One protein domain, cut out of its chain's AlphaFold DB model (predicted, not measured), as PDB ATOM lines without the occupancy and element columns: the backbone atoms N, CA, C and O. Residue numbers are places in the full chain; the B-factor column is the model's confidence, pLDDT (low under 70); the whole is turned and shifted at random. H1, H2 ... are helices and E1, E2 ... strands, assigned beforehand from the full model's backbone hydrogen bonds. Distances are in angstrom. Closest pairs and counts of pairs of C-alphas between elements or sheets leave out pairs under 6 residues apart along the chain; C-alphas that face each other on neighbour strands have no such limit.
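Overview. This is residues 2 to 57 of the 414 residues of the protein "Hypothetical protein" of Lotharella oceanica (UniProt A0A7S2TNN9). This is a small body of loops with little regular structure: two short helices and one short strand sit among long loops, and residues 2 to 17 run its length in a long strip. Of 56 printed residues, the named elements E1, H1, H2, in that order, hold only 13; the class is mixed. The whole is compact, radius of gyration of the C-alphas 11.2 A, yet elongated, spanning 37 by 20 by 18 A.

Along the chain. Find C-alpha 47 at (78.889, -139.701, 46.346); there H2 begins, residues 47 to 51, 6.3 A long. Strand E1, residues 22 to 25, starts at (69.245, -132.390, 46.379). H1 is residues 27 to 30.

Arrangement. At H2, look for E1: their closest C-alphas, of Pro 23 and Val 50, are 4.5 A apart. E1 pairs with no named strand. E1 and H1 meet only through their tight link; H1 and H2 are apart. In H2 every O i to N i+4 pair is within hydrogen-bond range; H1 is too short for such a pair, and its one O i to N i+3 pair is out of range.

Size, cuts and confidence. The C-alphas farthest apart, of Pro 2 and Gly 17, are 38.3 A apart. The printed part has no cut; the link H1 to H2 is long. Residues 2 to 4 have pLDDT under 70.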
ATOM      1  N   PRO A   2      96.264-131.232  34.335       51.34
ATOM      2  CA  PRO A   2      96.168-131.646  35.730       51.34
ATOM      3  C   PRO A   2      94.696-131.887  36.080       51.34
ATOM      4  O   PRO A   2      93.814-131.178  35.585       51.34
ATOM      5  N   ALA A   3      94.426-132.922  36.876       51.94
ATOM      6  CA  ALA A   3      93.079-133.174  37.367       51.94
ATOM      7  C   ALA A   3      92.578-131.905  38.081       51.94
ATOM      8  O   ALA A   3      93.355-131.299  38.828       51.94
ATOM      9  N   PRO A   4      91.330-131.463  37.842       59.16
ATOM     10  CA  PRO A   4      90.790-130.337  38.587       59.16
ATOM     11  C   PRO A   4      90.903-130.653  40.087       59.16
ATOM     12  O   PRO A   4      90.685-131.808  40.472       59.16
ATOM     13  N   PRO A   5      91.282-129.671  40.925       71.06
ATOM     14  CA  PRO A   5      91.401-129.883  42.361       71.06
ATOM     15  C   PRO A   5      90.098-130.490  42.872       71.06
ATOM     16  O   PRO A   5      89.019-130.069  42.451       71.06
ATOM     17  N   ALA A   6      90.208-131.510  43.728       71.62
ATOM     18  CA  ALA A   6      89.050-132.193  44.286       71.62
ATOM     19  C   ALA A   6      88.115-131.145  44.901       71.62
ATOM     20  O   ALA A   6      88.463-130.491  45.885       71.62
ATOM     21  N   GLU A   7      86.963-130.926  44.264       78.94
ATOM     22  CA  GLU A   7      86.018-129.912  44.708       78.94
ATOM     23  C   GLU A   7      85.552-130.303  46.111       78.94
ATOM     24  O   GLU A   7      85.095-131.428  46.341       78.94
ATOM     25  N   SER A   8      85.743-129.402  47.075       88.31
ATOM     26  CA  SER A   8      85.353-129.661  48.454       88.31
ATOM     27  C   SER A   8      83.855-129.959  48.515       88.31
ATOM     28  O   SER A   8      83.040-129.301  47.865       88.31
ATOM     29  N   ARG A   9      83.483-130.981  49.297       92.75
ATOM     30  CA  ARG A   9      82.079-131.360  49.506       92.75
ATOM     31  C   ARG A   9      81.291-130.140  49.979       92.75
ATOM     32  O   ARG A   9      81.624-129.576  51.023       92.75
ATOM     33  N   ARG A  10      80.211-129.781  49.280       95.19
ATOM     34  CA  ARG A  10      79.346-128.682  49.714       95.19
ATOM     35  C   ARG A  10      78.601-129.054  50.989       95.19
ATOM     36  O   ARG A  10      78.063-130.159  51.125       95.19
ATOM     37  N   ILE A  11      78.554-128.108  51.918       95.44
ATOM     38  CA  ILE A  11      77.765-128.230  53.139       95.44
ATOM     39  C   ILE A  11      76.292-127.991  52.758       95.44
ATOM     40  O   ILE A  11      76.007-127.004  52.076       95.44
ATOM     41  N   PRO A  12      75.364-128.901  53.109       95.94
ATOM     42  CA  PRO A  12      73.940-128.669  52.914       95.94
ATOM     43  C   PRO A  12      73.491-127.461  53.739       95.94
ATOM     44  O   PRO A  12      73.542-127.495  54.967       95.94
ATOM     45  N   GLU A  13      73.033-126.413  53.067       95.69
ATOM     46  CA  GLU A  13      72.531-125.189  53.699       95.69
ATOM     47  C   GLU A  13      71.046-125.037  53.400       95.69
ATOM     48  O   GLU A  13      70.627-125.227  52.258       95.69
ATOM     49  N   LEU A  14      70.251-124.710  54.418       94.88
ATOM     50  CA  LEU A  14      68.816-124.493  54.269       94.88
ATOM     51  C   LEU A  14      68.560-123.022  53.910       94.88
ATOM     52  O   LEU A  14      68.591-122.150  54.771       94.88
ATOM     53  N   ILE A  15      68.300-122.752  52.634       93.44
ATOM     54  CA  ILE A  15      68.014-121.424  52.087       93.44
ATOM     55  C   ILE A  15      66.531-121.393  51.701       93.44
ATOM     56  O   ILE A  15      66.089-122.160  50.847       93.44
ATOM     57  N   ASN A  16      65.744-120.521  52.339       93.06
ATOM     58  CA  ASN A  16      64.295-120.391  52.109       93.06
ATOM     59  C   ASN A  16      63.530-121.721  52.271       93.06
ATOM     60  O   ASN A  16      62.690-122.081  51.446       93.06
ATOM     61  N   GLY A  17      63.876-122.499  53.303       91.00
ATOM     62  CA  GLY A  17      63.244-123.794  53.586       91.00
ATOM     63  C   GLY A  17      63.628-124.931  52.626       91.00
ATOM     64  O   GLY A  17      63.043-126.012  52.706       91.00
ATOM     65  N   LYS A  18      64.607-124.718  51.736       94.56
ATOM     66  CA  LYS A  18      65.122-125.724  50.793       94.56
ATOM     67  C   LYS A  18      66.628-125.870  50.939       94.56
ATOM     68  O   LYS A  18      67.320-124.896  51.202       94.56
ATOM     69  N   TYR A  19      67.156-127.073  50.750       96.50
ATOM     70  CA  TYR A  19      68.599-127.281  50.773       96.50
ATOM     71  C   TYR A  19      69.235-126.728  49.500       96.50
ATOM     72  O   TYR A  19      68.633-126.794  48.434       96.50
ATOM     73  N   ASN A  20      70.453-126.201  49.566       96.50
ATOM     74  CA  ASN A  20      71.196-125.711  48.396       96.50
ATOM     75  C   ASN A  20      71.387-126.775  47.288       96.50
ATOM     76  O   ASN A  20      71.473-126.420  46.110       96.50
ATOM     77  N   TYR A  21      71.370-128.071  47.622       97.62
ATOM     78  CA  TYR A  21      71.331-129.174  46.659       97.62
ATOM     79  C   TYR A  21      70.452-130.341  47.128       97.62
ATOM     80  O   TYR A  21      70.185-130.510  48.309       97.62
ATOM     81  N   LEU A  22      70.022-131.171  46.177       97.06
ATOM     82  CA  LEU A  22      69.245-132.390  46.379       97.06
ATOM     83  C   LEU A  22      70.164-133.617  46.510       97.06
ATOM     84  O   LEU A  22      71.208-133.667  45.851       97.06
ATOM     85  N   PRO A  23      69.741-134.676  47.230       97.44
ATOM     86  CA  PRO A  23      70.471-135.945  47.373       97.44
ATOM     87  C   PRO A  23      70.401-136.816  46.102       97.44
ATOM     88  O   PRO A  23      70.237-138.034  46.165       97.44
ATOM     89  N   ILE A  24      70.463-136.194  44.927       97.62
ATOM     90  CA  ILE A  24      70.400-136.829  43.613       97.62
ATOM     91  C   ILE A  24      71.638-136.377  42.855       97.62
ATOM     92  O   ILE A  24      71.938-135.186  42.825       97.62
ATOM     93  N   ARG A  25      72.361-137.317  42.244       97.75
ATOM     94  CA  ARG A  25      73.586-136.989  41.515       97.75
ATOM     95  C   ARG A  25      73.309-136.156  40.265       97.75
ATOM     96  O   ARG A  25      72.433-136.484  39.469       97.75
ATOM     97  N   CYS A  26      74.121-135.125  40.066       98.12
ATOM     98  CA  CYS A  26      74.131-134.291  38.876       98.12
ATOM     99  C   CYS A  26      74.470-135.134  37.640       98.12
ATOM    100  O   CYS A  26      75.472-135.853  37.613       98.12
ATOM    101  N   GLN A  27      73.656-135.019  36.591       98.19
ATOM    102  CA  GLN A  27      73.819-135.806  35.369       98.19
ATOM    103  C   GLN A  27      75.144-135.514  34.643       98.19
ATOM    104  O   GLN A  27      75.718-136.415  34.035       98.19
ATOM    105  N   TYR A  28      75.649-134.279  34.722       97.56
ATOM    106  CA  TYR A  28      76.953-133.912  34.155       97.56
ATOM    107  C   TYR A  28      78.093-134.612  34.891       97.56
ATOM    108  O   TYR A  28      78.926-135.251  34.250       97.56
ATOM    109  N   MET A  29      78.055-134.593  36.226       95.88
ATOM    110  CA  MET A  29      79.055-135.259  37.061       95.88
ATOM    111  C   MET A  29      79.016-136.784  36.887       95.88
ATOM    112  O   MET A  29      80.060-137.423  36.840       95.88
ATOM    113  N   LEU A  30      77.830-137.379  36.694       96.31
ATOM    114  CA  LEU A  30      77.697-138.802  36.343       96.31
ATOM    115  C   LEU A  30      78.342-139.154  34.996       96.31
ATOM    116  O   LEU A  30      78.858-140.255  34.840       96.31
ATOM    117  N   LYS A  31      78.330-138.225  34.033       97.44
ATOM    118  CA  LYS A  31      78.977-138.382  32.721       97.44
ATOM    119  C   LYS A  31      80.473-138.027  32.747       97.44
ATOM    120  O   LYS A  31      81.084-137.985  31.684       97.44
ATOM    121  N   GLY A  32      81.043-137.717  33.917       95.00
ATOM    122  CA  GLY A  32      82.432-137.265  34.051       95.00
ATOM    123  C   GLY A  32      82.704-135.894  33.423       95.00
ATOM    124  O   GLY A  32      83.849-135.575  33.119       95.00
ATOM    125  N   LYS A  33      81.659-135.089  33.188       96.25
ATOM    126  CA  LYS A  33      81.769-133.729  32.648       96.25
ATOM    127  C   LYS A  33      81.705-132.708  33.777       96.25
ATOM    128  O   LYS A  33      81.047-132.936  34.791       96.25
ATOM    129  N   THR A  34      82.326-131.551  33.571       95.06
ATOM    130  CA  THR A  34      82.196-130.412  34.483       95.06
ATOM    131  C   THR A  34      80.759-129.888  34.464       95.06
ATOM    132  O   THR A  34      80.147-129.724  33.407       95.06
ATOM    133  N   CYS A  35      80.174-129.665  35.643       96.81
ATOM    134  CA  CYS A  35      78.831-129.104  35.733       96.81
ATOM    135  C   CYS A  35      78.869-127.594  35.471       96.81
ATOM    136  O   CYS A  35      79.540-126.859  36.188       96.81
ATOM    137  N   HIS A  36      78.077-127.119  34.509       97.12
ATOM    138  CA  HIS A  36      77.988-125.689  34.187       97.12
ATOM    139  C   HIS A  36      77.425-124.829  35.331       97.12
ATOM    140  O   HIS A  36      77.702-123.637  35.391       97.12
ATOM    141  N   HIS A  37      76.659-125.420  36.253       96.38
ATOM    142  CA  HIS A  37      76.121-124.709  37.416       96.38
ATOM    143  C   HIS A  37      77.102-124.642  38.595       96.38
ATOM    144  O   HIS A  37      76.830-123.913  39.548       96.38
ATOM    145  N   ALA A  38      78.221-125.380  38.544       93.88
ATOM    146  CA  ALA A  38      79.242-125.424  39.592       93.88
ATOM    147  C   ALA A  38      78.616-125.513  41.004       93.88
ATOM    148  O   ALA A  38      77.741-126.346  41.250       93.88
ATOM    149  N   ARG A  39      78.995-124.611  41.917       94.00
ATOM    150  CA  ARG A  39      78.490-124.573  43.300       94.00
ATOM    151  C   ARG A  39      76.982-124.329  43.414       94.00
ATOM    152  O   ARG A  39      76.386-124.778  44.390       94.00
ATOM    153  N   ASN A  40      76.368-123.710  42.405       96.25
ATOM    154  CA  ASN A  40      74.934-123.409  42.349       96.25
ATOM    155  C   ASN A  40      74.095-124.571  41.790       96.25
ATOM    156  O   ASN A  40      72.885-124.432  41.607       96.25
ATOM    157  N   CYS A  41      74.704-125.719  41.477       97.25
ATOM    158  CA  CYS A  41      73.950-126.870  41.005       97.25
ATOM    159  C   CYS A  41      73.004-127.391  42.094       97.25
ATOM    160  O   CYS A  41      73.439-127.784  43.174       97.25
ATOM    161  N   ARG A  42      71.713-127.503  41.772       97.31
ATOM    162  CA  ARG A  42      70.687-128.100  42.645       97.31
ATOM    163  C   ARG A  42      70.865-129.600  42.894       97.31
ATOM    164  O   ARG A  42      70.071-130.172  43.630       97.31
ATOM    165  N   PHE A  43      71.847-130.253  42.285       97.94
ATOM    166  CA  PHE A  43      72.086-131.691  42.390       97.94
ATOM    167  C   PHE A  43      73.464-131.960  42.993       97.94
ATOM    168  O   PHE A  43      74.383-131.159  42.831       97.94
ATOM    169  N   ALA A  44      73.616-133.097  43.664       97.88
ATOM    170  CA  ALA A  44      74.865-133.515  44.282       97.88
ATOM    171  C   ALA A  44      75.952-133.810  43.233       97.88
ATOM    172  O   ALA A  44      75.717-134.503  42.242       97.88
ATOM    173  N   HIS A  45      77.165-133.323  43.454       97.50
ATOM    174  CA  HIS A  45      78.310-133.499  42.565       97.50
ATOM    175  C   HIS A  45      79.136-134.748  42.874       97.50
ATOM    176  O   HIS A  45      79.809-135.268  41.986       97.50
ATOM    177  N   SER A  46      79.043-135.280  44.092       96.44
ATOM    178  CA  SER A  46      79.839-136.423  44.549       96.44
ATOM    179  C   SER A  46      78.984-137.516  45.201       96.44
ATOM    180  O   SER A  46      77.763-137.390  45.337       96.44
ATOM    181  N   LYS A  47      79.591-138.660  45.562       96.75
ATOM    182  CA  LYS A  47      78.889-139.701  46.346       96.75
ATOM    183  C   LYS A  47      78.606-139.192  47.746       96.75
ATOM    184  O   LYS A  47      77.551-139.461  48.305       96.75
ATOM    185  N   GLU A  48      79.580-138.470  48.264       96.62
ATOM    186  CA  GLU A  48      79.684-137.947  49.603       96.62
ATOM    187  C   GLU A  48      78.557-136.940  49.835       96.62
ATOM    188  O   GLU A  48      77.841-137.055  50.821       96.62
ATOM    189  N   GLU A  49      78.308-136.033  48.887       97.50
ATOM    190  CA  GLU A  49      77.161-135.117  48.955       97.50
ATOM    191  C   GLU A  49      75.820-135.865  49.038       97.50
ATOM    192  O   GLU A  49      74.944-135.471  49.798       97.50
ATOM    193  N   VAL A  50      75.658-136.989  48.330       97.88
ATOM    194  CA  VAL A  50      74.420-137.784  48.403       97.88
ATOM    195  C   VAL A  50      74.266-138.482  49.756       97.88
ATOM    196  O   VAL A  50      73.193-138.424  50.355       97.88
ATOM    197  N   ILE A  51      75.307-139.169  50.236       97.50
ATOM    198  CA  ILE A  51      75.224-139.981  51.465       97.50
ATOM    199  C   ILE A  51      75.187-139.127  52.738       97.50
ATOM    200  O   ILE A  51      74.618-139.562  53.736       97.50
ATOM    201  N   TYR A  52      75.770-137.926  52.705       97.50
ATOM    202  CA  TYR A  52      75.790-136.992  53.834       97.50
ATOM    203  C   TYR A  52      74.696-135.922  53.766       97.50
ATOM    204  O   TYR A  52      74.656-135.035  54.617       97.50
ATOM    205  N   HIS A  53      73.790-136.000  52.792       97.88
ATOM    206  CA  HIS A  53      72.643-135.104  52.733       97.88
ATOM    207  C   HIS A  53      71.723-135.315  53.957       97.88
ATOM    208  O   HIS A  53      71.495-136.468  54.331       97.88
ATOM    209  N   PRO A  54      71.117-134.271  54.559       97.62
ATOM    210  CA  PRO A  54      70.308-134.402  55.781       97.62
ATOM    211  C   PRO A  54      69.099-135.339  55.661       97.62
ATOM    212  O   PRO A  54      68.673-135.945  56.638       97.62
ATOM    213  N   SER A  55      68.570-135.525  54.451       96.88
ATOM    214  CA  SER A  55      67.498-136.496  54.178       96.88
ATOM    215  C   SER A  55      67.959-137.963  54.073       96.88
ATOM    216  O   SER A  55      67.125-138.853  53.901       96.88
ATOM    217  N   LYS A  56      69.272-138.231  54.117       97.69
ATOM    218  CA  LYS A  56      69.888-139.566  53.955       97.69
ATOM    219  C   LYS A  56      70.844-139.932  55.091       97.69
ATOM    220  O   LYS A  56      70.964-141.108  55.436       97.69
ATOM    221  N   TYR A  57      71.545-138.952  55.648       98.12
ATOM    222  CA  TYR A  57      72.572-139.169  56.653       98.12
ATOM    223  C   TYR A  57      71.970-139.673  57.960       98.12
ATOM    224  O   TYR A  57      71.115-139.020  58.557       98.12
TER     225      TYR A  57